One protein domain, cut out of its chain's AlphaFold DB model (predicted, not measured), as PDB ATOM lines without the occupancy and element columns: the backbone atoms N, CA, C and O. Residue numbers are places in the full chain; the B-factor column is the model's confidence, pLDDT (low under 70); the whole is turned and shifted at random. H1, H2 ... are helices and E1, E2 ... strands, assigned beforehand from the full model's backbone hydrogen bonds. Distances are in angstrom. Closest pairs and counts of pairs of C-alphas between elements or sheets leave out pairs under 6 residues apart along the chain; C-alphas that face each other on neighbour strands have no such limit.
ATOM      1  N   ILE A   3      14.370  15.320  99.003       98.56
ATOM      2  CA  ILE A   3      13.744  16.298  98.101       98.56
ATOM      3  C   ILE A   3      14.773  16.875  97.125       98.56
ATOM      4  O   ILE A   3      15.939  17.038  97.468       98.56
ATOM      5  N   ALA A   4      14.344  17.205  95.907       98.69
ATOM      6  CA  ALA A   4      15.084  18.114  95.032       98.69
ATOM      7  C   ALA A   4      14.327  19.435  94.862       98.69
ATOM      8  O   ALA A   4      13.168  19.425  94.447       98.69
ATOM      9  N   LEU A   5      14.984  20.568  95.107       98.69
ATOM     10  CA  LEU A   5      14.519  21.880  94.661       98.69
ATOM     11  C   LEU A   5      15.162  22.200  93.308       98.69
ATOM     12  O   LEU A   5      16.384  22.178  93.173       98.69
ATOM     13  N   VAL A   6      14.344  22.499  92.301       98.56
ATOM     14  CA  VAL A   6      14.798  22.629  90.911       98.56
ATOM     15  C   VAL A   6      14.322  23.944  90.314       98.56
ATOM     16  O   VAL A   6      13.155  24.302  90.453       98.56
ATOM     17  N   LYS A   7      15.193  24.647  89.591       97.81
ATOM     18  CA  LYS A   7      14.809  25.779  88.731       97.81
ATOM     19  C   LYS A   7      15.484  25.689  87.366       97.81
ATOM     20  O   LYS A   7      16.516  25.040  87.235       97.81
ATOM     21  N   GLN A   8      14.957  26.391  86.368       97.50
ATOM     22  CA  GLN A   8      15.641  26.555  85.080       97.50
ATOM     23  C   GLN A   8      16.737  27.623  85.136       97.50
ATOM     24  O   GLN A   8      16.651  28.600  85.886       97.50
ATOM     25  N   ASP A   9      17.721  27.487  84.253       97.81
ATOM     26  CA  ASP A   9      18.808  28.442  84.026       97.81
ATOM     27  C   ASP A   9      18.352  29.839  83.551       97.81
ATOM     28  O   ASP A   9      19.096  30.814  83.647       97.81
ATOM     29  N   VAL A  10      17.102  29.973  83.113       96.50
ATOM     30  CA  VAL A  10      16.458  31.249  82.760       96.50
ATOM     31  C   VAL A  10      15.680  31.890  83.909       96.50
ATOM     32  O   VAL A  10      15.141  32.982  83.745       96.50
ATOM     33  N   TYR A  11      15.587  31.251  85.075       95.31
ATOM     34  CA  TYR A  11      14.860  31.826  86.201       95.31
ATOM     35  C   TYR A  11      15.705  32.884  86.922       95.31
ATOM     36  O   TYR A  11      16.815  32.625  87.391       95.31
ATOM     37  N   GLN A  12      15.154  34.092  86.988       91.69
ATOM     38  CA  GLN A  12      15.820  35.327  87.410       91.69
ATOM     39  C   GLN A  12      15.911  35.535  88.921       91.69
ATOM     40  O   GLN A  12      16.430  36.557  89.361       91.69
ATOM     41  N   ASP A  13      15.363  34.607  89.698       89.75
ATOM     42  CA  ASP A  13      15.300  34.689  91.151       89.75
ATOM     43  C   ASP A  13      16.019  33.483  91.788       89.75
ATOM     44  O   ASP A  13      16.446  32.542  91.100       89.75
ATOM     45  N   LEU A  14      16.132  33.515  93.116       94.62
ATOM     46  CA  LEU A  14      16.737  32.481  93.954       94.62
ATOM     47  C   LEU A  14      18.205  32.190  93.608       94.62
ATOM     48  O   LEU A  14      18.897  32.973  92.955       94.62
ATOM     49  N   TYR A  15      18.682  31.069  94.129       97.50
ATOM     50  CA  TYR A  15      20.080  30.695  94.277       97.50
ATOM     51  C   TYR A  15      20.808  30.498  92.948       97.50
ATOM     52  O   TYR A  15      20.214  30.090  91.949       97.50
ATOM     53  N   VAL A  16      22.112  30.749  92.941       98.06
ATOM     54  CA  VAL A  16      22.990  30.543  91.788       98.06
ATOM     55  C   VAL A  16      24.178  29.695  92.231       98.06
ATOM     56  O   VAL A  16      25.247  30.208  92.564       98.06
ATOM     57  N   GLY A  17      23.948  28.385  92.249       97.06
ATOM     58  CA  GLY A  17      24.852  27.392  92.815       97.06
ATOM     59  C   GLY A  17      24.502  25.969  92.387       97.06
ATOM     60  O   GLY A  17      23.649  25.767  91.520       97.06
ATOM     61  N   ASN A  18      25.152  24.989  93.011       95.06
ATOM     62  CA  ASN A  18      24.923  23.559  92.790       95.06
ATOM     63  C   ASN A  18      24.634  22.829  94.117       95.06
ATOM     64  O   ASN A  18      24.670  23.426  95.189       95.06
ATOM     65  N   LYS A  19      24.351  21.526  94.031       94.31
ATOM     66  CA  LYS A  19      24.031  20.659  95.177       94.31
ATOM     67  C   LYS A  19      25.174  20.450  96.184       94.31
ATOM     68  O   LYS A  19      24.919  19.901  97.246       94.31
ATOM     69  N   ASP A  20      26.410  20.803  95.829       95.94
ATOM     70  CA  ASP A  20      27.584  20.575  96.681       95.94
ATOM     71  C   ASP A  20      27.858  21.781  97.601       95.94
ATOM     72  O   ASP A  20      28.715  21.707  98.479       95.94
ATOM     73  N   MET A  21      27.134  22.890  97.407       97.19
ATOM     74  CA  MET A  21      27.179  24.059  98.283       97.19
ATOM     75  C   MET A  21      26.418  23.810  99.583       97.19
ATOM     76  O   MET A  21      25.351  23.194  99.591       97.19
ATOM     77  N   SER A  22      26.929  24.370 100.675       96.62
ATOM     78  CA  SER A  22      26.191  24.431 101.934       96.62
ATOM     79  C   SER A  22      24.917  25.285 101.800       96.62
ATOM     80  O   SER A  22      24.846  26.172 100.939       96.62
ATOM     81  N   PRO A  23      23.911  25.095 102.677       96.06
ATOM     82  CA  PRO A  23      22.704  25.921 102.670       96.06
ATOM     83  C   PRO A  23      22.988  27.427 102.785       96.06
ATOM     84  O   PRO A  23      22.337  28.228 102.116       96.06
ATOM     85  N   VAL A  24      23.997  27.829 103.565       97.00
ATOM     86  CA  VAL A  24      24.381  29.243 103.737       97.00
ATOM     87  C   VAL A  24      25.010  29.813 102.463       97.00
ATOM     88  O   VAL A  24      24.629  30.896 102.018       97.00
ATOM     89  N   GLU A  25      25.926  29.077 101.826       97.50
ATOM     90  CA  GLU A  25      26.494  29.479 100.531       97.50
ATOM     91  C   GLU A  25      25.396  29.612  99.472       97.50
ATOM     92  O   GLU A  25      25.367  30.580  98.707       97.50
ATOM     93  N   LEU A  26      24.445  28.676  99.467       97.75
ATOM     94  CA  LEU A  26      23.323  28.694  98.546       97.75
ATOM     95  C   LEU A  26      22.402  29.901  98.793       97.75
ATOM     96  O   LEU A  26      22.077  30.615  97.841       97.75
ATOM     97  N   LEU A  27      22.049  30.190 100.049       97.88
ATOM     98  CA  LEU A  27      21.287  31.379 100.443       97.88
ATOM     99  C   LEU A  27      21.965  32.661  99.951       97.88
ATOM    100  O   LEU A  27      21.334  33.496  99.294       97.88
ATOM    101  N   TYR A  28      23.263  32.801 100.219       97.94
ATOM    102  CA  TYR A  28      24.036  33.981  99.842       97.94
ATOM    103  C   TYR A  28      24.300  34.094  98.350       97.94
ATOM    104  O   TYR A  28      24.543  35.202  97.890       97.94
ATOM    105  N   SER A  29      24.177  33.008  97.585       97.81
ATOM    106  CA  SER A  29      24.254  33.037  96.121       97.81
ATOM    107  C   SER A  29      23.006  33.625  95.443       97.81
ATOM    108  O   SER A  29      23.019  33.853  94.231       97.81
ATOM    109  N   SER A  30      21.918  33.857  96.192       96.25
ATOM    110  CA  SER A  30      20.628  34.278  95.638       96.25
ATOM    111  C   SER A  30      20.694  35.569  94.819       96.25
ATOM    112  O   SER A  30      21.408  36.521  95.139       96.25
ATOM    113  N   ALA A  31      19.873  35.623  93.770       91.50
ATOM    114  CA  ALA A  31      19.676  36.811  92.947       91.50
ATOM    115  C   ALA A  31      18.842  37.917  93.629       91.50
ATOM    116  O   ALA A  31      18.758  39.020  93.087       91.50
ATOM    117  N   GLY A  32      18.240  37.657  94.800       87.25
ATOM    118  CA  GLY A  32      17.550  38.702  95.575       87.25
ATOM    119  C   GLY A  32      16.422  38.250  96.508       87.25
ATOM    120  O   GLY A  32      15.744  39.104  97.082       87.25
ATOM    121  N   ARG A  33      16.181  36.945  96.669       91.81
ATOM    122  CA  ARG A  33      15.161  36.407  97.590       91.81
ATOM    123  C   ARG A  33      15.699  35.276  98.446       91.81
ATOM    124  O   ARG A  33      16.502  34.482  97.969       91.81
ATOM    125  N   VAL A  34      15.175  35.157  99.662       96.62
ATOM    126  CA  VAL A  34      15.490  34.028 100.544       96.62
ATOM    127  C   VAL A  34      14.921  32.725  99.993       96.62
ATOM    128  O   VAL A  34      15.637  31.742  99.932       96.62
ATOM    129  N   GLY A  35      13.667  32.718  99.530       96.12
ATOM    130  CA  GLY A  35      13.043  31.501  99.005       96.12
ATOM    131  C   GLY A  35      12.846  30.413 100.066       96.12
ATOM    132  O   GLY A  35      12.779  30.717 101.258       96.12
ATOM    133  N   PRO A  36      12.710  29.140  99.658       97.69
ATOM    134  CA  PRO A  36      12.411  28.044 100.569       97.69
ATOM    135  C   PRO A  36      13.684  27.432 101.180       97.69
ATOM    136  O   PRO A  36      13.910  26.228 101.067       97.69
ATOM    137  N   ILE A  37      14.559  28.253 101.771       97.94
ATOM    138  CA  ILE A  37      15.876  27.798 102.254       97.94
ATOM    139  C   ILE A  37      15.781  26.818 103.431       97.94
ATOM    140  O   ILE A  37      16.629  25.945 103.570       97.94
ATOM    141  N   SER A  38      14.706  26.845 104.223       98.06
ATOM    142  CA  SER A  38      14.545  25.846 105.284       98.06
ATOM    143  C   SER A  38      14.183  24.457 104.754       98.06
ATOM    144  O   SER A  38      14.179  23.515 105.530       98.06
ATOM    145  N   LEU A  39      13.968  24.257 103.445       98.25
ATOM    146  CA  LEU A  39      13.912  22.894 102.894       98.25
ATOM    147  C   LEU A  39      15.189  22.095 103.192       98.25
ATOM    148  O   LEU A  39      15.099  20.882 103.343       98.25
ATOM    149  N   PHE A  40      16.342  22.764 103.282       97.50
ATOM    150  CA  PHE A  40      17.639  22.139 103.556       97.50
ATOM    151  C   PHE A  40      17.855  21.817 105.043       97.50
ATOM    152  O   PHE A  40      18.687  20.973 105.360       97.50
ATOM    153  N   ASP A  41      17.080  22.442 105.932       94.06
ATOM    154  CA  ASP A  41      17.055  22.124 107.364       94.06
ATOM    155  C   ASP A  41      16.023  21.033 107.668       94.06
ATOM    156  O   ASP A  41      16.255  20.134 108.472       94.06
ATOM    157  N   GLU A  42      14.854  21.123 107.031       97.06
ATOM    158  CA  GLU A  42      13.710  20.261 107.323       97.06
ATOM    159  C   GLU A  42      13.787  18.903 106.609       97.06
ATOM    160  O   GLU A  42      13.107  17.955 107.015       97.06
ATOM    161  N   TYR A  43      14.587  18.801 105.541       98.00
ATOM    162  CA  TYR A  43      14.705  17.614 104.699       98.00
ATOM    163  C   TYR A  43      16.130  17.404 104.167       98.00
ATOM    164  O   TYR A  43      16.927  18.331 104.078       98.00
ATOM    165  N   ASP A  44      16.418  16.178 103.715       97.75
ATOM    166  CA  ASP A  44      17.588  15.889 102.870       97.75
ATOM    167  C   ASP A  44      17.318  16.462 101.466       97.75
ATOM    168  O   ASP A  44      16.707  15.805 100.614       97.75
ATOM    169  N   CYS A  45      17.661  17.739 101.283       98.38
ATOM    170  CA  CYS A  45      17.326  18.530 100.104       98.38
ATOM    171  C   CYS A  45      18.555  18.777  99.221       98.38
ATOM    172  O   CYS A  45      19.527  19.389  99.653       98.38
ATOM    173  N   ASP A  46      18.469  18.373  97.952       98.50
ATOM    174  CA  ASP A  46      19.433  18.755  96.916       98.50
ATOM    175  C   ASP A  46      18.897  19.958  96.112       98.50
ATOM    176  O   ASP A  46      17.693  20.070  95.863       98.50
ATOM    177  N   PHE A  47      19.789  20.823  95.615       98.56
ATOM    178  CA  PHE A  47      19.441  21.908  94.689       98.56
ATOM    179  C   PHE A  47      19.970  21.659  93.276       98.56
ATOM    180  O   PHE A  47      21.141  21.314  93.102       98.56
ATOM    181  N   TYR A  48      19.144  21.923  92.261       98.62
ATOM    182  CA  TYR A  48      19.573  21.916  90.863       98.62
ATOM    183  C   TYR A  48      19.121  23.158  90.110       98.62
ATOM    184  O   TYR A  48      17.960  23.575  90.165       98.62
ATOM    185  N   ILE A  49      20.037  23.661  89.293       98.81
ATOM    186  CA  ILE A  49      19.694  24.445  88.117       98.81
ATOM    187  C   ILE A  49      19.690  23.477  86.936       98.81
ATOM    188  O   ILE A  49      20.655  22.742  86.737       98.81
ATOM    189  N   VAL A  50      18.608  23.460  86.165       98.62
ATOM    190  CA  VAL A  50      18.511  22.669  84.936       98.62
ATOM    191  C   VAL A  50      18.542  23.560  83.705       98.62
ATOM    192  O   VAL A  50      18.065  24.697  83.734       98.62
ATOM    193  N   GLU A  51      19.101  23.044  82.617       98.44
ATOM    194  CA  GLU A  51      19.019  23.692  81.310       98.44
ATOM    195  C   GLU A  51      17.545  23.896  80.906       98.44
ATOM    196  O   GLU A  51      16.680  23.059  81.177       98.44
ATOM    197  N   GLU A  52      17.233  25.020  80.257       96.81
ATOM    198  CA  GLU A  52      15.913  25.235  79.653       96.81
ATOM    199  C   GLU A  52      15.608  24.144  78.607       96.81
ATOM    200  O   GLU A  52      16.121  24.166  77.486       96.81
ATOM    201  N   GLU A  53      14.743  23.200  78.973       96.62
ATOM    202  CA  GLU A  53      14.263  22.139  78.090       96.62
ATOM    203  C   GLU A  53      13.392  22.696  76.958       96.62
ATOM    204  O   GLU A  53      12.444  23.444  77.201       96.62
ATOM    205  N   ASN A  54      13.648  22.258  75.720       94.31
ATOM    206  CA  ASN A  54      12.917  22.701  74.529       94.31
ATOM    207  C   ASN A  54      11.543  22.013  74.402       94.31
ATOM    208  O   ASN A  54      11.266  21.281  73.450       94.31
ATOM    209  N   THR A  55      10.683  22.225  75.395       94.94
ATOM    210  CA  THR A  55       9.309  21.717  75.442       94.94
ATOM    211  C   THR A  55       8.334  22.841  75.769       94.94
ATOM    212  O   THR A  55       8.669  23.840  76.408       94.94
ATOM    213  N   SER A  56       7.090  22.700  75.309       92.00
ATOM    214  CA  SER A  56       6.095  23.772  75.421       92.00
ATOM    215  C   SER A  56       5.727  24.112  76.867       92.00
ATOM    216  O   SER A  56       5.434  25.267  77.175       92.00
ATOM    217  N   GLU A  57       5.737  23.114  77.750       93.19
ATOM    218  CA  GLU A  57       5.466  23.259  79.174       93.19
ATOM    219  C   GLU A  57       6.601  23.989  79.899       93.19
ATOM    220  O   GLU A  57       6.335  24.890  80.697       93.19
ATOM    221  N   CYS A  58       7.852  23.694  79.541       95.94
ATOM    222  CA  CYS A  58       9.037  24.318  80.118       95.94
ATOM    223  C   CYS A  58       9.246  25.764  79.659       95.94
ATOM    224  O   CYS A  58      10.042  26.488  80.247       95.94
ATOM    225  N   HIS A  59       8.494  26.215  78.651       94.81
ATOM    226  CA  HIS A  59       8.458  27.604  78.184       94.81
ATOM    227  C   HIS A  59       7.183  28.352  78.621       94.81
ATOM    228  O   HIS A  59       6.920  29.464  78.161       94.81
ATOM    229  N   VAL A  60       6.356  27.802  79.524       91.62
ATOM    230  CA  VAL A  60       5.142  28.506  80.003       91.62
ATOM    231  C   VAL A  60       5.478  29.851  80.652       91.62
ATOM    232  O   VAL A  60       4.690  30.794  80.547       91.62
ATOM    233  N   TRP A  61       6.659  29.977  81.259       90.56
ATOM    234  CA  TRP A  61       7.147  31.235  81.821       90.56
ATOM    235  C   TRP A  61       7.226  32.358  80.767       90.56
ATOM    236  O   TRP A  61       6.965  33.515  81.101       90.56
ATOM    237  N   GLU A  62       7.463  32.040  79.485       92.50
ATOM    238  CA  GLU A  62       7.462  33.021  78.392       92.50
ATOM    239  C   GLU A  62       6.081  33.654  78.202       92.50
ATOM    240  O   GLU A  62       5.966  34.841  77.902       92.50
ATOM    241  N   LYS A  63       5.005  32.885  78.420       87.38
ATOM    242  CA  LYS A  63       3.637  33.422  78.385       87.38
ATOM    243  C   LYS A  63       3.389  34.349  79.568       87.38
ATOM    244  O   LYS A  63       2.692  35.346  79.428       87.38
ATOM    245  N   VAL A  64       3.961  34.044  80.730       84.62
ATOM    246  CA  VAL A  64       3.780  34.859  81.938       84.62
ATOM    247  C   VAL A  64       4.591  36.159  81.870       84.62
ATOM    248  O   VAL A  64       4.114  37.201  82.326       84.62
ATOM    249  N   MET A  65       5.782  36.124  81.260       87.44
ATOM    250  CA  MET A  65       6.710  37.258  81.159       87.44
ATOM    251  C   MET A  65       7.224  37.487  79.723       87.44
ATOM    252  O   MET A  65       8.433  37.528  79.489       87.44
ATOM    253  N   PRO A  66       6.336  37.739  78.741       89.25
ATOM    254  CA  PRO A  66       6.700  37.754  77.319       89.25
ATOM    255  C   PRO A  66       7.703  38.853  76.957       89.25
ATOM    256  O   PRO A  66       8.499  38.707  76.033       89.25
ATOM    257  N   LYS A  67       7.704  39.960  77.706       91.31
ATOM    258  CA  LYS A  67       8.631  41.080  77.491       91.31
ATOM    259  C   LYS A  67      10.047  40.810  78.013       91.31
ATOM    260  O   LYS A  67      10.959  41.518  77.607       91.31
ATOM    261  N   MET A  68      10.223  39.809  78.880       93.12
ATOM    262  CA  MET A  68      11.500  39.507  79.540       93.12
ATOM    263  C   MET A  68      12.231  38.310  78.934       93.12
ATOM    264  O   MET A  68      13.365  38.053  79.314       93.12
ATOM    265  N   VAL A  69      11.640  37.607  77.962       94.50
ATOM    266  CA  VAL A  69      12.192  36.355  77.408       94.50
ATOM    267  C   VAL A  69      13.647  36.491  76.955       94.50
ATOM    268  O   VAL A  69      14.500  35.701  77.351       94.50
ATOM    269  N   LYS A  70      13.952  37.521  76.153       95.88
ATOM    270  CA  LYS A  70      15.324  37.766  75.675       95.88
ATOM    271  C   LYS A  70      16.286  38.105  76.811       95.88
ATOM    272  O   LYS A  70      17.450  37.732  76.745       95.88
ATOM    273  N   GLU A  71      15.803  38.809  77.828       95.94
ATOM    274  CA  GLU A  71      16.616  39.246  78.957       95.94
ATOM    275  C   GLU A  71      16.922  38.079  79.898       95.94
ATOM    276  O   GLU A  71      18.072  37.873  80.261       95.94
ATOM    277  N   PHE A  72      15.936  37.243  80.214       95.56
ATOM    278  CA  PHE A  72      16.120  36.075  81.076       95.56
ATOM    279  C   PHE A  72      16.982  34.988  80.441       95.56
ATOM    280  O   PHE A  72      17.761  34.347  81.135       95.56
ATOM    281  N   ARG A  73      16.973  34.847  79.110       97.06
ATOM    282  CA  ARG A  73      17.935  33.970  78.422       97.06
ATOM    283  C   ARG A  73      19.390  34.422  78.545       97.06
ATOM    284  O   ARG A  73      20.278  33.594  78.366       97.06
ATOM    285  N   LYS A  74      19.662  35.683  78.906       97.44
ATOM    286  CA  LYS A  74      21.031  36.113  79.242       97.44
ATOM    287  C   LYS A  74      21.547  35.421  80.498       97.44
ATOM    288  O   LYS A  74      22.752  35.245  80.603       97.44
ATOM    289  N   LEU A  75      20.674  34.973  81.406       97.19
ATOM    290  CA  LEU A  75      21.065  34.314  82.659       97.19
ATOM    291  C   LEU A  75      21.804  32.986  82.456       97.19
ATOM    292  O   LEU A  75      22.480  32.506  83.364       97.19
ATOM    293  N   LYS A  76      21.737  32.421  81.247       98.06
ATOM    294  CA  LYS A  76      22.547  31.267  80.849       98.06
ATOM    295  C   LYS A  76      24.041  31.594  80.797       98.06
ATOM    296  O   LYS A  76      24.866  30.720  81.020       98.06
ATOM    297  N   THR A  77      24.405  32.842  80.507       98.06
ATOM    298  CA  THR A  77      25.803  33.251  80.277       98.06
ATOM    299  C   THR A  77      26.233  34.488  81.062       98.06
ATOM    300  O   THR A  77      27.422  34.775  81.138       98.06
ATOM    301  N   GLN A  78      25.295  35.223  81.658       96.94
ATOM    302  CA  GLN A  78      25.526  36.464  82.396       96.94
ATOM    303  C   GLN A  78      24.770  36.452  83.731       96.94
ATOM    304  O   GLN A  78      23.790  35.731  83.898       96.94
ATOM    305  N   THR A  79      25.215  37.251  84.698       95.00
ATOM    306  CA  THR A  79      24.514  37.394  85.983       95.00
ATOM    307  C   THR A  79      23.284  38.296  85.843       95.00
ATOM    308  O   THR A  79      23.112  38.993  84.838       95.00
ATOM    309  N   VAL A  80      22.432  38.342  86.876       92.12
ATOM    310  CA  VAL A  80      21.215  39.180  86.877       92.12
ATOM    311  C   VAL A  80      21.502  40.675  86.657       92.12
ATOM    312  O   VAL A  80      20.631  41.384  86.161       92.12
ATOM    313  N   LYS A  81      22.735  41.153  86.904       91.00
ATOM    314  CA  LYS A  81      23.148  42.543  86.607       91.00
ATOM    315  C   LYS A  81      22.984  42.916  85.128       91.00
ATOM    316  O   LYS A  81      22.821  44.087  84.817       91.00
ATOM    317  N   ALA A  82      23.045  41.945  84.216       91.69
ATOM    318  CA  ALA A  82      22.934  42.187  82.776       91.69
ATOM    319  C   ALA A  82      21.486  42.184  82.241       91.69
ATOM    320  O   ALA A  82      21.258  42.400  81.042       91.69
ATOM    321  N   VAL A  83      20.509  41.895  83.106       92.31
ATOM    322  CA  VAL A  83      19.083  41.831  82.774       92.31
ATOM    323  C   VAL A  83      18.488  43.235  82.858       92.31
ATOM    324  O   VAL A  83      18.354  43.810  83.940       92.31
ATOM    325  N   LYS A  84      18.078  43.787  81.714       90.81
ATOM    326  CA  LYS A  84      17.504  45.136  81.650       90.81
ATOM    327  C   LYS A  84      16.219  45.226  82.475       90.81
ATOM    328  O   LYS A  84      15.323  44.397  82.324       90.81
ATOM    329  N   GLY A  85      16.084  46.270  83.296       84.50
ATOM    330  CA  GLY A  85      14.947  46.441  84.207       84.50
ATOM    331  C   GLY A  85      15.125  45.732  85.552       84.50
ATOM    332  O   GLY A  85      14.277  45.872  86.435       84.50
ATOM    333  N   MET A  86      16.236  45.016  85.723       85.00
ATOM    334  CA  MET A  86      16.714  44.484  86.997       85.00
ATOM    335  C   MET A  86      18.048  45.127  87.392       85.00
ATOM    336  O   MET A  86      18.731  44.607  88.263       85.00
ATOM    337  N   ASP A  87      18.375  46.291  86.821       79.81
ATOM    338  CA  ASP A  87      19.671  46.975  86.948       79.81
ATOM    339  C   ASP A  87      20.035  47.344  88.400       79.81
ATOM    340  O   ASP A  87      21.200  47.544  88.729       79.81
ATOM    341  N   PHE A  88      19.035  47.424  89.281       80.69
ATOM    342  CA  PHE A  88      19.234  47.660  90.707       80.69
ATOM    343  C   PHE A  88      19.573  46.387  91.497       80.69
ATOM    344  O   PHE A  88      19.866  46.504  92.672       80.69
ATOM    345  N   HIS A  89      19.496  45.180  90.930       83.38
ATOM    346  CA  HIS A  89      19.826  43.958  91.669       83.38
ATOM    347  C   HIS A  89      21.338  43.803  91.816       83.38
ATOM    348  O   HIS A  89      22.114  44.093  90.903       83.38
ATOM    349  N   GLU A  90      21.749  43.262  92.956       91.12
ATOM    350  CA  GLU A  90      23.132  42.901  93.218       91.12
ATOM    351  C   GLU A  90      23.195  41.391  93.500       91.12
ATOM    352  O   GLU A  90      22.852  40.973  94.605       91.12
ATOM    353  N   PRO A  91      23.565  40.551  92.510       92.12
ATOM    354  CA  PRO A  91      23.605  39.106  92.672       92.12
ATOM    355  C   PRO A  91      24.543  38.694  93.797       92.12
ATOM    356  O   PRO A  91      25.611  39.277  93.980       92.12
ATOM    357  N   GLY A  92      24.145  37.633  94.487       94.44
ATOM    358  CA  GLY A  92      24.979  36.938  95.451       94.44
ATOM    359  C   GLY A  92      26.142  36.151  94.843       94.44
ATOM    360  O   GLY A  92      27.174  35.980  95.483       94.44
ATOM    361  N   SER A  93      25.994  35.703  93.593       95.75
ATOM    362  CA  SER A  93      26.999  34.930  92.854       95.75
ATOM    363  C   SER A  93      27.627  35.740  91.719       95.75
ATOM    364  O   SER A  93      26.956  36.524  91.040       95.75
ATOM    365  N   ASP A  94      28.917  35.517  91.468       95.19
ATOM    366  CA  ASP A  94      29.627  36.050  90.302       95.19
ATOM    367  C   ASP A  94      29.397  35.206  89.034       95.19
ATOM    368  O   ASP A  94      29.757  35.630  87.931       95.19
ATOM    369  N   LYS A  95      28.787  34.020  89.170       97.69
ATOM    370  CA  LYS A  95      28.496  33.106  88.061       97.69
ATOM    371  C   LYS A  95      27.076  33.296  87.520       97.69
ATOM    372  O   LYS A  95      26.173  33.670  88.267       97.69
ATOM    373  N   PRO A  96      26.844  33.034  86.222       97.56
ATOM    374  CA  PRO A  96      25.496  32.921  85.671       97.56
ATOM    375  C   PRO A  96      24.820  31.612  86.103       97.56
ATOM    376  O   PRO A  96      25.495  30.650  86.466       97.56
ATOM    377  N   ASN A  97      23.493  31.529  85.972       98.25
ATOM    378  CA  ASN A  97      22.760  30.287  86.237       98.25
ATOM    379  C   ASN A  97      23.276  29.127  85.371       98.25
ATOM    380  O   ASN A  97      23.465  28.021  85.869       98.25
ATOM    381  N   GLY A  98      23.537  29.390  84.084       98.06
ATOM    382  CA  GLY A  98      23.992  28.368  83.135       98.06
ATOM    383  C   GLY A  98      25.364  27.769  83.456       98.06
ATOM    384  O   GLY A  98      25.686  26.709  82.940       98.06
ATOM    385  N   TYR A  99      26.150  28.391  84.344       98.38
ATOM    386  CA  TYR A  99      27.414  27.818  84.821       98.38
ATOM    387  C   TYR A  99      27.200  26.545  85.654       98.38
ATOM    388  O   TYR A  99      28.011  25.628  85.595       98.38
ATOM    389  N   TYR A 100      26.107  26.492  86.421       98.38
ATOM    390  CA  TYR A 100      25.756  25.352  87.273       98.38
ATOM    391  C   TYR A 100      24.661  24.468  86.667       98.38
ATOM    392  O   TYR A 100      24.250  23.491  87.293       98.38
ATOM    393  N   ALA A 101      24.150  24.827  85.486       98.50
ATOM    394  CA  ALA A 101      23.041  24.123  84.868       98.50
ATOM    395  C   ALA A 101      23.450  22.716  84.421       98.50
ATOM    396  O   ALA A 101      24.516  22.516  83.840       98.50
ATOM    397  N   VAL A 102      22.575  21.749  84.675       98.50
ATOM    398  CA  VAL A 102      22.711  20.365  84.208       98.50
ATOM    399  C   VAL A 102      21.494  19.961  83.384       98.50
ATOM    400  O   VAL A 102      20.424  20.565  83.481       98.50
ATOM    401  N   LYS A 103      21.608  18.908  82.577       98.38
ATOM    402  CA  LYS A 103      20.453  18.379  81.843       98.38
ATOM    403  C   LYS A 103      19.521  17.630  82.780       98.38
ATOM    404  O   LYS A 103      19.975  16.860  83.629       98.38
ATOM    405  N   CYS A 104      18.208  17.754  82.573       97.56
ATOM    406  CA  CYS A 104      17.247  16.993  83.369       97.56
ATOM    407  C   CYS A 104      17.434  15.473  83.201       97.56
ATOM    408  O   CYS A 104      17.114  14.716  84.115       97.56
ATOM    409  N   SER A 105      17.942  15.013  82.052       96.75
ATOM    410  CA  SER A 105      18.229  13.595  81.781       96.75
ATOM    411  C   SER A 105      19.334  13.004  82.649       96.75
ATOM    412  O   SER A 105      19.349  11.791  82.850       96.75
ATOM    413  N   ASP A 106      20.241  13.847  83.142       97.81
ATOM    414  CA  ASP A 106      21.468  13.409  83.809       97.81
ATOM    415  C   ASP A 106      21.263  13.285  85.327       97.81
ATOM    416  O   ASP A 106      22.092  12.724  86.044       97.81
ATOM    417  N   ILE A 107      20.129  13.779  85.829       98.31
ATOM    418  CA  ILE A 107      19.734  13.650  87.226       98.31
ATOM    419  C   ILE A 107      19.045  12.296  87.421       98.31
ATOM    420  O   ILE A 107      18.045  11.980  86.771       98.31
ATOM    421  N   ASN A 108      19.545  11.503  88.373       97.75
ATOM    422  CA  ASN A 108      18.836  10.308  88.813       97.75
ATOM    423  C   ASN A 108      17.648  10.699  89.704       97.75
ATOM    424  O   ASN A 108      17.798  10.852  90.915       97.75
ATOM    425  N   TRP A 109      16.476  10.873  89.097       98.44
ATOM    426  CA  TRP A 109      15.261  11.287  89.800       98.44
ATOM    427  C   TRP A 109      14.698  10.225  90.746       98.44
ATOM    428  O   TRP A 109      14.018  10.576  91.705       98.44
ATOM    429  N   GLU A 110      14.999   8.944  90.523       97.25
ATOM    430  CA  GLU A 110      14.421   7.838  91.297       97.25
ATOM    431  C   GLU A 110      14.830   7.845  92.777       97.25
ATOM    432  O   GLU A 110      14.168   7.209  93.593       97.25
ATOM    433  N   LYS A 111      15.904   8.571  93.122       97.56
ATOM    434  CA  LYS A 111      16.400   8.694  94.498       97.56
ATOM    435  C   LYS A 111      15.572   9.645  95.366       97.56
ATOM    436  O   LYS A 111      15.793   9.687  96.573       97.56
ATOM    437  N   TYR A 112      14.691  10.448  94.771       98.62
ATOM    438  CA  TYR A 112      13.904  11.447  95.492       98.62
ATOM    439  C   TYR A 112      12.512  10.927  95.828       98.62
ATOM    440  O   TYR A 112      11.862  10.278  95.016       98.62
ATOM    441  N   ASP A 113      12.020  11.290  97.008       98.69
ATOM    442  CA  ASP A 113      10.606  11.132  97.341       98.69
ATOM    443  C   ASP A 113       9.764  12.226  96.662       98.69
ATOM    444  O   ASP A 113       8.637  11.970  96.232       98.69
ATOM    445  N   ALA A 114      10.312  13.444  96.559       98.75
ATOM    446  CA  ALA A 114       9.646  14.588  95.950       98.75
ATOM    447  C   ALA A 114      10.612  15.510  95.194       98.75
ATOM    448  O   ALA A 114      11.774  15.671  95.560       98.75
ATOM    449  N   VAL A 115      10.098  16.177  94.166       98.81
ATOM    450  CA  VAL A 115      10.783  17.241  93.432       98.81
ATOM    451  C   VAL A 115       9.901  18.479  93.454       98.81
ATOM    452  O   VAL A 115       8.754  18.431  93.017       98.81
ATOM    453  N   ILE A 116      10.435  19.594  93.945       98.69
ATOM    454  CA  ILE A 116       9.792  20.905  93.918       98.69
ATOM    455  C   ILE A 116      10.434  21.720  92.800       98.69
ATOM    456  O   ILE A 116      11.562  22.192  92.909       98.69
ATOM    457  N   SER A 117       9.697  21.902  91.712       98.12
ATOM    458  CA  SER A 117      10.109  22.734  90.589       98.12
ATOM    459  C   SER A 117       9.632  24.174  90.779       98.12
ATOM    460  O   SER A 117       8.440  24.431  90.937       98.12
ATOM    461  N   ILE A 118      10.536  25.145  90.698       96.69
ATOM    462  CA  ILE A 118      10.172  26.548  90.516       96.69
ATOM    463  C   ILE A 118       9.797  26.750  89.051       96.69
ATOM    464  O   ILE A 118      10.563  26.418  88.148       96.69
ATOM    465  N   ASN A 119       8.592  27.261  88.809       94.44
ATOM    466  CA  ASN A 119       7.890  27.132  87.532       94.44
ATOM    467  C   ASN A 119       7.821  25.660  87.076       94.44
ATOM    468  O   ASN A 119       7.917  24.743  87.887       94.44
ATOM    469  N   VAL A 120       7.610  25.416  85.785       95.56
ATOM    470  CA  VAL A 120       7.607  24.066  85.206       95.56
ATOM    471  C   VAL A 120       8.978  23.832  84.577       95.56
ATOM    472  O   VAL A 120       9.180  24.126  83.407       95.56
ATOM    473  N   SER A 121       9.943  23.375  85.372       96.88
ATOM    474  CA  SER A 121      11.341  23.215  84.951       96.88
ATOM    475  C   SER A 121      11.633  21.832  84.377       96.88
ATOM    476  O   SER A 121      12.520  21.695  83.544       96.88
ATOM    477  N   VAL A 122      10.876  20.817  84.801       98.19
ATOM    478  CA  VAL A 122      11.060  19.423  84.380       98.19
ATOM    479  C   VAL A 122       9.946  19.027  83.398       98.19
ATOM    480  O   VAL A 122       8.768  19.243  83.709       98.19
ATOM    481  N   PRO A 123      10.273  18.462  82.220       97.62
ATOM    482  CA  PRO A 123       9.307  18.195  81.163       97.62
ATOM    483  C   PRO A 123       8.435  16.982  81.485       97.62
ATOM    484  O   PRO A 123       8.859  16.047  82.174       97.62
ATOM    485  N   THR A 124       7.234  16.948  80.902       97.62
ATOM    486  CA  THR A 124       6.222  15.902  81.144       97.62
ATOM    487  C   THR A 124       6.789  14.495  80.942       97.62
ATOM    488  O   THR A 124       6.478  13.579  81.696       97.62
ATOM    489  N   GLN A 125       7.651  14.314  79.936       97.12
ATOM    490  CA  GLN A 125       8.267  13.020  79.628       97.12
ATOM    491  C   GLN A 125       9.120  12.464  80.780       97.12
ATOM    492  O   GLN A 125       9.119  11.258  81.011       97.12
ATOM    493  N   ILE A 126       9.817  13.332  81.523       97.88
ATOM    494  CA  ILE A 126      10.615  12.935  82.688       97.88
ATOM    495  C   ILE A 126       9.685  12.678  83.869       97.88
ATOM    496  O   ILE A 126       9.770  11.621  84.485       97.88
ATOM    497  N   VAL A 127       8.738  13.585  84.119       97.88
ATOM    498  CA  VAL A 127       7.736  13.450  85.188       97.88
ATOM    499  C   VAL A 127       7.007  12.101  85.112       97.88
ATOM    500  O   VAL A 127       6.896  11.382  86.101       97.88
ATOM    501  N   GLN A 128       6.561  11.706  83.919       97.00
ATOM    502  CA  GLN A 128       5.842  10.447  83.703       97.00
ATOM    503  C   GLN A 128       6.747   9.205  83.779       97.00
ATOM    504  O   GLN A 128       6.256   8.119  84.077       97.00
ATOM    505  N   LYS A 129       8.057   9.349  83.531       97.31
ATOM    506  CA  LYS A 129       9.033   8.250  83.616       97.31
ATOM    507  C   LYS A 129       9.276   7.793  85.057       97.31
ATOM    508  O   LYS A 129       9.598   6.626  85.262       97.31
ATOM    509  N   TYR A 130       9.107   8.680  86.037       97.38
ATOM    510  CA  TYR A 130       9.337   8.387  87.456       97.38
ATOM    511  C   TYR A 130       8.027   8.510  88.252       97.38
ATOM    512  O   TYR A 130       7.834   9.476  88.998       97.38
ATOM    513  N   PRO A 131       7.092   7.551  88.090       96.56
ATOM    514  CA  PRO A 131       5.759   7.600  88.692       96.56
ATOM    515  C   PRO A 131       5.748   7.466  90.219       96.56
ATOM    516  O   PRO A 131       4.707   7.697  90.825       96.56
ATOM    517  N   GLN A 132       6.863   7.072  90.831       96.12
ATOM    518  CA  GLN A 132       7.032   6.951  92.279       96.12
ATOM    519  C   GLN A 132       7.431   8.269  92.959       96.12
ATOM    520  O   GLN A 132       7.260   8.398  94.169       96.12
ATOM    521  N   VAL A 133       7.963   9.226  92.195       98.31
ATOM    522  CA  VAL A 133       8.433  10.525  92.694       98.31
ATOM    523  C   VAL A 133       7.262  11.496  92.695       98.31
ATOM    524  O   VAL A 133       6.560  11.595  91.689       98.31
ATOM    525  N   LEU A 134       7.038  12.224  93.790       98.56
ATOM    526  CA  LEU A 134       6.059  13.312  93.810       98.56
ATOM    527  C   LEU A 134       6.610  14.529  93.062       98.56
ATOM    528  O   LEU A 134       7.581  15.144  93.494       98.56
ATOM    529  N   TRP A 135       5.951  14.928  91.981       98.62
ATOM    530  CA  TRP A 135       6.326  16.101  91.201       98.62
ATOM    531  C   TRP A 135       5.463  17.295  91.587       98.62
ATOM    532  O   TRP A 135       4.281  17.368  91.250       98.62
ATOM    533  N   ALA A 136       6.061  18.260  92.272       98.44
ATOM    534  CA  ALA A 136       5.427  19.514  92.636       98.44
ATOM    535  C   ALA A 136       5.972  20.670  91.789       98.44
ATOM    536  O   ALA A 136       7.153  20.693  91.439       98.44
ATOM    537  N   TYR A 137       5.134  21.659  91.483       97.38
ATOM    538  CA  TYR A 137       5.604  22.941  90.958       97.38
ATOM    539  C   TYR A 137       5.088  24.124  91.771       97.38
ATOM    540  O   TYR A 137       3.977  24.112  92.298       97.38
ATOM    541  N   MET A 138       5.879  25.192  91.800       95.31
ATOM    542  CA  MET A 138       5.539  26.480  92.386       95.31
ATOM    543  C   MET A 138       5.807  27.584  91.366       95.31
ATOM    544  O   MET A 138       6.948  27.811  90.975       95.31
ATOM    545  N   ILE A 139       4.777  28.302  90.922       91.56
ATOM    546  CA  ILE A 139       4.953  29.338  89.893       91.56
ATOM    547  C   ILE A 139       5.485  30.621  90.518       91.56
ATOM    548  O   ILE A 139       4.746  31.288  91.237       91.56
ATOM    549  N   GLY A 140       6.729  30.998  90.210       85.81
ATOM    550  CA  GLY A 140       7.386  32.173  90.797       85.81
ATOM    551  C   GLY A 140       6.579  33.462  90.600       85.81
ATOM    552  O   GLY A 140       6.378  34.239  91.530       85.81
ATOM    553  N   GLU A 141       6.001  33.635  89.411       80.44
ATOM    554  CA  GLU A 141       5.018  34.684  89.138       80.44
ATOM    555  C   GLU A 141       3.628  34.255  89.615       80.44
ATOM    556  O   GLU A 141       2.835  33.682  88.866       80.44
ATOM    557  N   ALA A 142       3.332  34.529  90.885       68.19
ATOM    558  CA  ALA A 142       2.111  34.064  91.531       68.19
ATOM    559  C   ALA A 142       0.817  34.347  90.729       68.19
ATOM    560  O   ALA A 142       0.694  35.360  90.027       68.19
ATOM    561  N   ASN A 143      -0.212  33.528  90.981       79.06
ATOM    562  CA  ASN A 143      -1.576  33.591  90.417       79.06
ATOM    563  C   ASN A 143      -1.794  32.930  89.041       79.06
ATOM    564  O   ASN A 143      -2.828  33.180  88.422       79.06
ATOM    565  N   PHE A 144      -0.883  32.074  88.577       84.88
ATOM    566  CA  PHE A 144      -1.099  31.221  87.399       84.88
ATOM    567  C   PHE A 144      -1.114  29.749  87.797       84.88
ATOM    568  O   PHE A 144      -0.366  29.355  88.686       84.88
ATOM    569  N   MET A 145      -1.945  28.947  87.119       86.44
ATOM    570  CA  MET A 145      -2.000  27.486  87.303       86.44
ATOM    571  C   MET A 145      -2.250  27.042  88.758       86.44
ATOM    572  O   MET A 145      -1.725  26.018  89.181       86.44
ATOM    573  N   LEU A 146      -3.044  27.818  89.508       86.38
ATOM    574  CA  LEU A 146      -3.354  27.575  90.927       86.38
ATOM    575  C   LEU A 146      -4.677  26.827  91.164       86.38
ATOM    576  O   LEU A 146      -5.095  26.672  92.305       86.38
ATOM    577  N   ASP A 147      -5.397  26.456  90.107       88.69
ATOM    578  CA  ASP A 147      -6.698  25.781  90.198       88.69
ATOM    579  C   ASP A 147      -6.597  24.260  90.187       88.69
ATOM    580  O   ASP A 147      -7.509  23.595  90.665       88.69
ATOM    581  N   LYS A 148      -5.533  23.724  89.592       92.44
ATOM    582  CA  LYS A 148      -5.214  22.301  89.551       92.44
ATOM    583  C   LYS A 148      -3.814  22.097  88.994       92.44
ATOM    584  O   LYS A 148      -3.205  23.033  88.476       92.44
ATOM    585  N   VAL A 149      -3.377  20.848  88.994       94.94
ATOM    586  CA  VAL A 149      -2.114  20.424  88.389       94.94
ATOM    587  C   VAL A 149      -2.182  20.240  86.872       94.94
ATOM    588  O   VAL A 149      -3.208  19.863  86.291       94.94
ATOM    589  N   TYR A 150      -1.051  20.509  86.221       95.56
ATOM    590  CA  TYR A 150      -0.839  20.412  84.778       95.56
ATOM    591  C   TYR A 150       0.423  19.599  84.464       95.56
ATOM    592  O   TYR A 150       1.245  19.345  85.337       95.56
ATOM    593  N   PHE A 151       0.576  19.187  83.202       96.25
ATOM    594  CA  PHE A 151       1.801  18.569  82.666       96.25
ATOM    595  C   PHE A 151       2.228  17.266  83.359       96.25
ATOM    596  O   PHE A 151       3.394  16.896  83.356       96.25
ATOM    597  N   GLY A 152       1.266  16.558  83.959       95.81
ATOM    598  CA  GLY A 152       1.513  15.298  84.657       95.81
ATOM    599  C   GLY A 152       2.126  15.453  86.049       95.81
ATOM    600  O   GLY A 152       2.409  14.431  86.666       95.81
ATOM    601  N   TYR A 153       2.312  16.687  86.536       97.75
ATOM    602  CA  TYR A 153       2.706  16.954  87.919       97.75
ATOM    603  C   TYR A 153       1.601  16.526  88.891       97.75
ATOM    604  O   TYR A 153       0.428  16.416  88.526       97.75
ATOM    605  N   ASP A 154       1.983  16.310  90.141       97.75
ATOM    606  CA  ASP A 154       1.126  15.811  91.214       97.75
ATOM    607  C   ASP A 154       0.603  16.924  92.118       97.75
ATOM    608  O   ASP A 154      -0.527  16.836  92.598       97.75
ATOM    609  N   VAL A 155       1.404  17.977  92.330       97.50
ATOM    610  CA  VAL A 155       1.062  19.088  93.230       97.50
ATOM    611  C   VAL A 155       1.413  20.457  92.635       97.50
ATOM    612  O   VAL A 155       2.479  20.666  92.061       97.50
ATOM    613  N   CYS A 156       0.529  21.429  92.830       96.69
ATOM    614  CA  CYS A 156       0.775  22.852  92.684       96.69
ATOM    615  C   CYS A 156       0.881  23.491  94.075       96.69
ATOM    616  O   CYS A 156      -0.075  23.486  94.854       96.69
ATOM    617  N   LEU A 157       2.041  24.075  94.359       97.19
ATOM    618  CA  LEU A 157       2.323  24.844  95.565       97.19
ATOM    619  C   LEU A 157       1.918  26.303  95.327       97.19
ATOM    620  O   LEU A 157       2.509  27.006  94.501       97.19
ATOM    621  N   ASN A 158       0.874  26.761  96.014       94.44
ATOM    622  CA  ASN A 158       0.160  27.983  95.627       94.44
ATOM    623  C   ASN A 158       0.673  29.287  96.275       94.44
ATOM    624  O   ASN A 158       0.120  30.362  96.006       94.44
ATOM    625  N   LYS A 348      -2.405  12.040  85.772       93.00
ATOM    626  CA  LYS A 348      -2.949  12.381  84.464       93.00
ATOM    627  C   LYS A 348      -2.332  13.669  83.920       93.00
ATOM    628  O   LYS A 348      -2.240  14.694  84.594       93.00
ATOM    629  N   VAL A 349      -2.004  13.648  82.632       96.00
ATOM    630  CA  VAL A 349      -1.463  14.813  81.930       96.00
ATOM    631  C   VAL A 349      -2.594  15.753  81.507       96.00
ATOM    632  O   VAL A 349      -3.373  15.459  80.597       96.00
ATOM    633  N   TYR A 350      -2.660  16.928  82.135       93.75
ATOM    634  CA  TYR A 350      -3.515  18.035  81.705       93.75
ATOM    635  C   TYR A 350      -2.695  19.114  80.994       93.75
ATOM    636  O   TYR A 350      -1.663  19.553  81.494       93.75
ATOM    637  N   LYS A 351      -3.177  19.597  79.844       91.50
ATOM    638  CA  LYS A 351      -2.548  20.715  79.124       91.50
ATOM    639  C   LYS A 351      -3.003  22.063  79.686       91.50
ATOM    640  O   LYS A 351      -4.192  22.257  79.947       91.50
ATOM    641  N   TYR A 352      -2.081  23.017  79.776       91.56
ATOM    642  CA  TYR A 352      -2.410  24.418  80.040       91.56
ATOM    643  C   TYR A 352      -2.825  25.119  78.739       91.56
ATOM    644  O   TYR A 352      -1.995  25.509  77.916       91.56
ATOM    645  N   SER A 353      -4.136  25.217  78.508       90.62
ATOM    646  CA  SER A 353      -4.683  25.770  77.265       90.62
ATOM    647  C   SER A 353      -4.582  27.298  77.208       90.62
ATOM    648  O   SER A 353      -4.559  27.980  78.233       90.62
ATOM    649  N   ASN A 354      -4.607  27.861  75.996       88.56
ATOM    650  CA  ASN A 354      -4.651  29.316  75.818       88.56
ATOM    651  C   ASN A 354      -5.910  29.929  76.455       88.56
ATOM    652  O   ASN A 354      -5.819  30.974  77.089       88.56
ATOM    653  N   THR A 355      -7.065  29.260  76.369       90.19
ATOM    654  CA  THR A 355      -8.306  29.697  77.035       90.19
ATOM    655  C   THR A 355      -8.114  29.853  78.540       90.19
ATOM    656  O   THR A 355      -8.518  30.856  79.128       90.19
ATOM    657  N   LYS A 356      -7.458  28.875  79.169       91.38
ATOM    658  CA  LYS A 356      -7.156  28.920  80.595       91.38
ATOM    659  C   LYS A 356      -6.151  30.029  80.922       91.38
ATOM    660  O   LYS A 356      -6.393  30.794  81.851       91.38
ATOM    661  N   TYR A 357      -5.100  30.182  80.120       89.12
ATOM    662  CA  TYR A 357      -4.156  31.293  80.245       89.12
ATOM    663  C   TYR A 357      -4.846  32.666  80.218       89.12
ATOM    664  O   TYR A 357      -4.637  33.483  81.116       89.12
ATOM    665  N   PHE A 358      -5.748  32.905  79.261       88.94
ATOM    666  CA  PHE A 358      -6.529  34.145  79.218       88.94
ATOM    667  C   PHE A 358      -7.435  34.313  80.445       88.94
ATOM    668  O   PHE A 358      -7.558  35.422  80.964       88.94
ATOM    669  N   SER A 359      -8.033  33.228  80.950       89.31
ATOM    670  CA  SER A 359      -8.818  33.261  82.191       89.31
ATOM    671  C   SER A 359      -7.977  33.720  83.388       89.31
ATOM    672  O   SER A 359      -8.400  34.607  84.136       89.31
ATOM    673  N   ASP A 360      -6.766  33.183  83.536       87.44
ATOM    674  CA  ASP A 360      -5.846  33.547  84.619       87.44
ATOM    675  C   ASP A 360      -5.369  35.000  84.495       87.44
ATOM    676  O   ASP A 360      -5.360  35.732  85.488       87.44
ATOM    677  N   ILE A 361      -5.092  35.477  83.274       86.12
ATOM    678  CA  ILE A 361      -4.803  36.897  83.020       86.12
ATOM    679  C   ILE A 361      -5.960  37.783  83.488       86.12
ATOM    680  O   ILE A 361      -5.748  38.755  84.219       86.12
ATOM    681  N   VAL A 362      -7.195  37.465  83.089       85.69
ATOM    682  CA  VAL A 362      -8.375  38.257  83.463       85.69
ATOM    683  C   VAL A 362      -8.552  38.274  84.982       85.69
ATOM    684  O   VAL A 362      -8.801  39.340  85.551       85.69
ATOM    685  N   LYS A 363      -8.375  37.132  85.659       83.50
ATOM    686  CA  LYS A 363      -8.399  37.057  87.130       83.50
ATOM    687  C   LYS A 363      -7.311  37.936  87.755       83.50
ATOM    688  O   LYS A 363      -7.622  38.729  88.645       83.50
ATOM    689  N   ARG A 364      -6.074  37.883  87.248       78.12
ATOM    690  CA  ARG A 364      -4.954  38.730  87.699       78.12
ATOM    691  C   ARG A 364      -5.295  40.221  87.587       78.12
ATOM    692  O   ARG A 364      -5.098  40.965  88.549       78.12
ATOM    693  N   TYR A 365      -5.863  40.661  86.462       77.44
ATOM    694  CA  TYR A 365      -6.271  42.061  86.272       77.44
ATOM    695  C   TYR A 365      -7.455  42.475  87.153       77.44
ATOM    696  O   TYR A 365      -7.440  43.580  87.699       77.44
ATOM    697  N   LYS A 366      -8.462  41.611  87.333       74.19
ATOM    698  CA  LYS A 366      -9.595  41.880  88.239       74.19
ATOM    699  C   LYS A 366      -9.124  42.043  89.684       74.19
ATOM    700  O   LYS A 366      -9.523  43.002  90.345       74.19
ATOM    701  N   ASN A 367      -8.221  41.179  90.142       67.00
ATOM    702  CA  ASN A 367      -7.631  41.279  91.477       67.00
ATOM    703  C   ASN A 367      -6.787  42.555  91.623       67.00
ATOM    704  O   ASN A 367      -6.871  43.227  92.649       67.00
ATOM    705  N   LYS A 368      -6.052  42.962  90.577       61.91
ATOM    706  CA  LYS A 368      -5.329  44.245  90.560       61.91
ATOM    707  C   LYS A 368      -6.276  45.452  90.660       61.91
ATOM    708  O   LYS A 368      -5.989  46.372  91.417       61.91
ATOM    709  N   LYS A 369      -7.409  45.453  89.944       53.97
ATOM    710  CA  LYS A 369      -8.407  46.543  90.007       53.97
ATOM    711  C   LYS A 369      -9.110  46.630  91.363       53.97
ATOM    712  O   LYS A 369      -9.251  47.735  91.876       53.97
ATOM    713  N   LYS A 370      -9.487  45.494  91.967       52.78
ATOM    714  CA  LYS A 370     -10.041  45.469  93.335       52.78
ATOM    715  C   LYS A 370      -9.066  46.076  94.349       52.78
ATOM    716  O   LYS A 370      -9.487  46.851  95.193       52.78
ATOM    717  N   ARG A 371      -7.763  45.797  94.214       47.19
ATOM    718  CA  ARG A 371      -6.722  46.398  95.065       47.19
ATOM    719  C   ARG A 371      -6.623  47.917  94.913       47.19
ATOM    720  O   ARG A 371      -6.497  48.599  95.914       47.19
ATOM    721  N   ILE A 372      -6.736  48.450  93.695       41.16
ATOM    722  CA  ILE A 372      -6.717  49.908  93.466       41.16
ATOM    723  C   ILE A 372      -7.964  50.584  94.066       41.16
ATOM    724  O   ILE A 372      -7.855  51.669  94.620       41.16
ATOM    725  N   GLN A 373      -9.137  49.940  94.005       31.20
ATOM    726  CA  GLN A 373     -10.375  50.484  94.583       31.20
ATOM    727  C   GLN A 373     -10.398  50.500  96.118       31.20
ATOM    728  O   GLN A 373     -11.086  51.341  96.684       31.20
ATOM    729  N   ILE A 374      -9.665  49.599  96.781       35.97
ATOM    730  CA  ILE A 374      -9.539  49.579  98.251       35.97
ATOM    731  C   ILE A 374      -8.592  50.685  98.742       35.97
ATOM    732  O   ILE A 374      -8.788  51.190  99.830       35.97
ATOM    733  N   ILE A 375      -7.609  51.093  97.932       34.03
ATOM    734  CA  ILE A 375      -6.648  52.165  98.264       34.03
ATOM    735  C   ILE A 375      -7.244  53.570  98.014       34.03
ATOM    736  O   ILE A 375      -6.705  54.571  98.470       34.03
ATOM    737  N   GLY A 376      -8.349  53.662  97.264       32.22
ATOM    738  CA  GLY A 376      -9.052  54.916  96.956       32.22
ATOM    739  C   GLY A 376     -10.238  55.235  97.873       32.22
ATOM    740  O   GLY A 376     -11.078  56.051  97.494       32.22
ATOM    741  N   LYS A 377     -10.347  54.556  99.015       29.42
ATOM    742  CA  LYS A 377     -11.286  54.819 100.110       29.42
ATOM    743  C   LYS A 377     -10.505  54.818 101.409       29.42
ATOM    744  O   LYS A 377     -10.967  55.525 102.326       29.42
TER     745      LYS A 377
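This is residues 3 to 158 and 348 to 377 of the 377 residues of an uncharacterized protein of Blautia obeum A2-162 (UniProt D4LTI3). The domain is a twisted sheet of five parallel strands, E2 E1 E3 E4 E5, with short helices and long loops round it. One long helix, H7, runs away from this body, and residues 368 to 377 stick out free. The printed part has 186 residues, under half of them in named elements, with seven named helices and five named strands in the order E1 H1 H2 E2 H3 H4 H5 E3 H6 E4 E5 H7, a mixed class of helices and strands. The whole is compact, with a radius of gyration of the C-alphas of 16.8 A and spans of 51 by 42 by 32 A.

E1, residues 3 to 8, begins at C-alpha 3, (13.744, 16.298, 98.101), and is 16.7 A long. H1 is residues 23 to 28, H2 residues 39 to 42. E2, residues 44 to 50, is 19.2 A long. H3 is residues 60 to 64, H4 residues 69 to 76, 12.0 A long, and H5 residues 97 to 100. E3, residues 114 to 118, begins at (9.646, 14.588, 95.950) and is 13.1 A long. H6 is residues 124 to 129. E4, residues 134 to 138, is 13.3 A long, and E5 is residues 155 to 157. H7, residues 354 to 375, is 32.1 A long and ends at C-alpha 375, (-6.648, 52.165, 98.264).

E2 and E5 are the edge strands. N 5 and O 46 of E1 and E2 are 2.9 A apart, N 116 and O 4 of E3 and E1 2.8 A, N 117 and O 136 of E3 and E4 2.8 A, and N 157 and O 137 of E5 and E4 2.8 A, within hydrogen-bond range. E1, H1 H2, E2 and E3, H6, E4 are strand-helix-strand units, two parallel neighbour strands with helices between, each with a right-handed crossover. H2 and H5 only graze the sheet; H6 also only grazes it, and is only just on it, with 5 pairs of C-alphas within 10 A. H1 is only just not on the sheet, with 4 such pairs. H4 and H5 touch, their closest C-alphas being those of Lys 76 and Gly 98, 4.0 A apart. H3 and H7 are near each other, with 5 pairs of C-alphas within 10 A. Each O i to N i+4 pair is within hydrogen-bond range in H1, H3, H6 and H7; H4 has 1 of 4, and 3 of 5 O i to N i+3 pairs; H2 and H5 are too short for an O i to N i+4 pair.

The C-alphas of Asp 106 and Lys 377, the two farthest apart, are 55.3 A apart. Residues 159 to 347 are not printed, and C-alphas 158 and 348 are 19.4 A apart across the cut. The links E1 to H1, H4 to H5, H5 to E3 and E4 to E5 are long. The mean pLDDT of the printed part is 91.2; residue 142 and residues 367 to 377 are under 70.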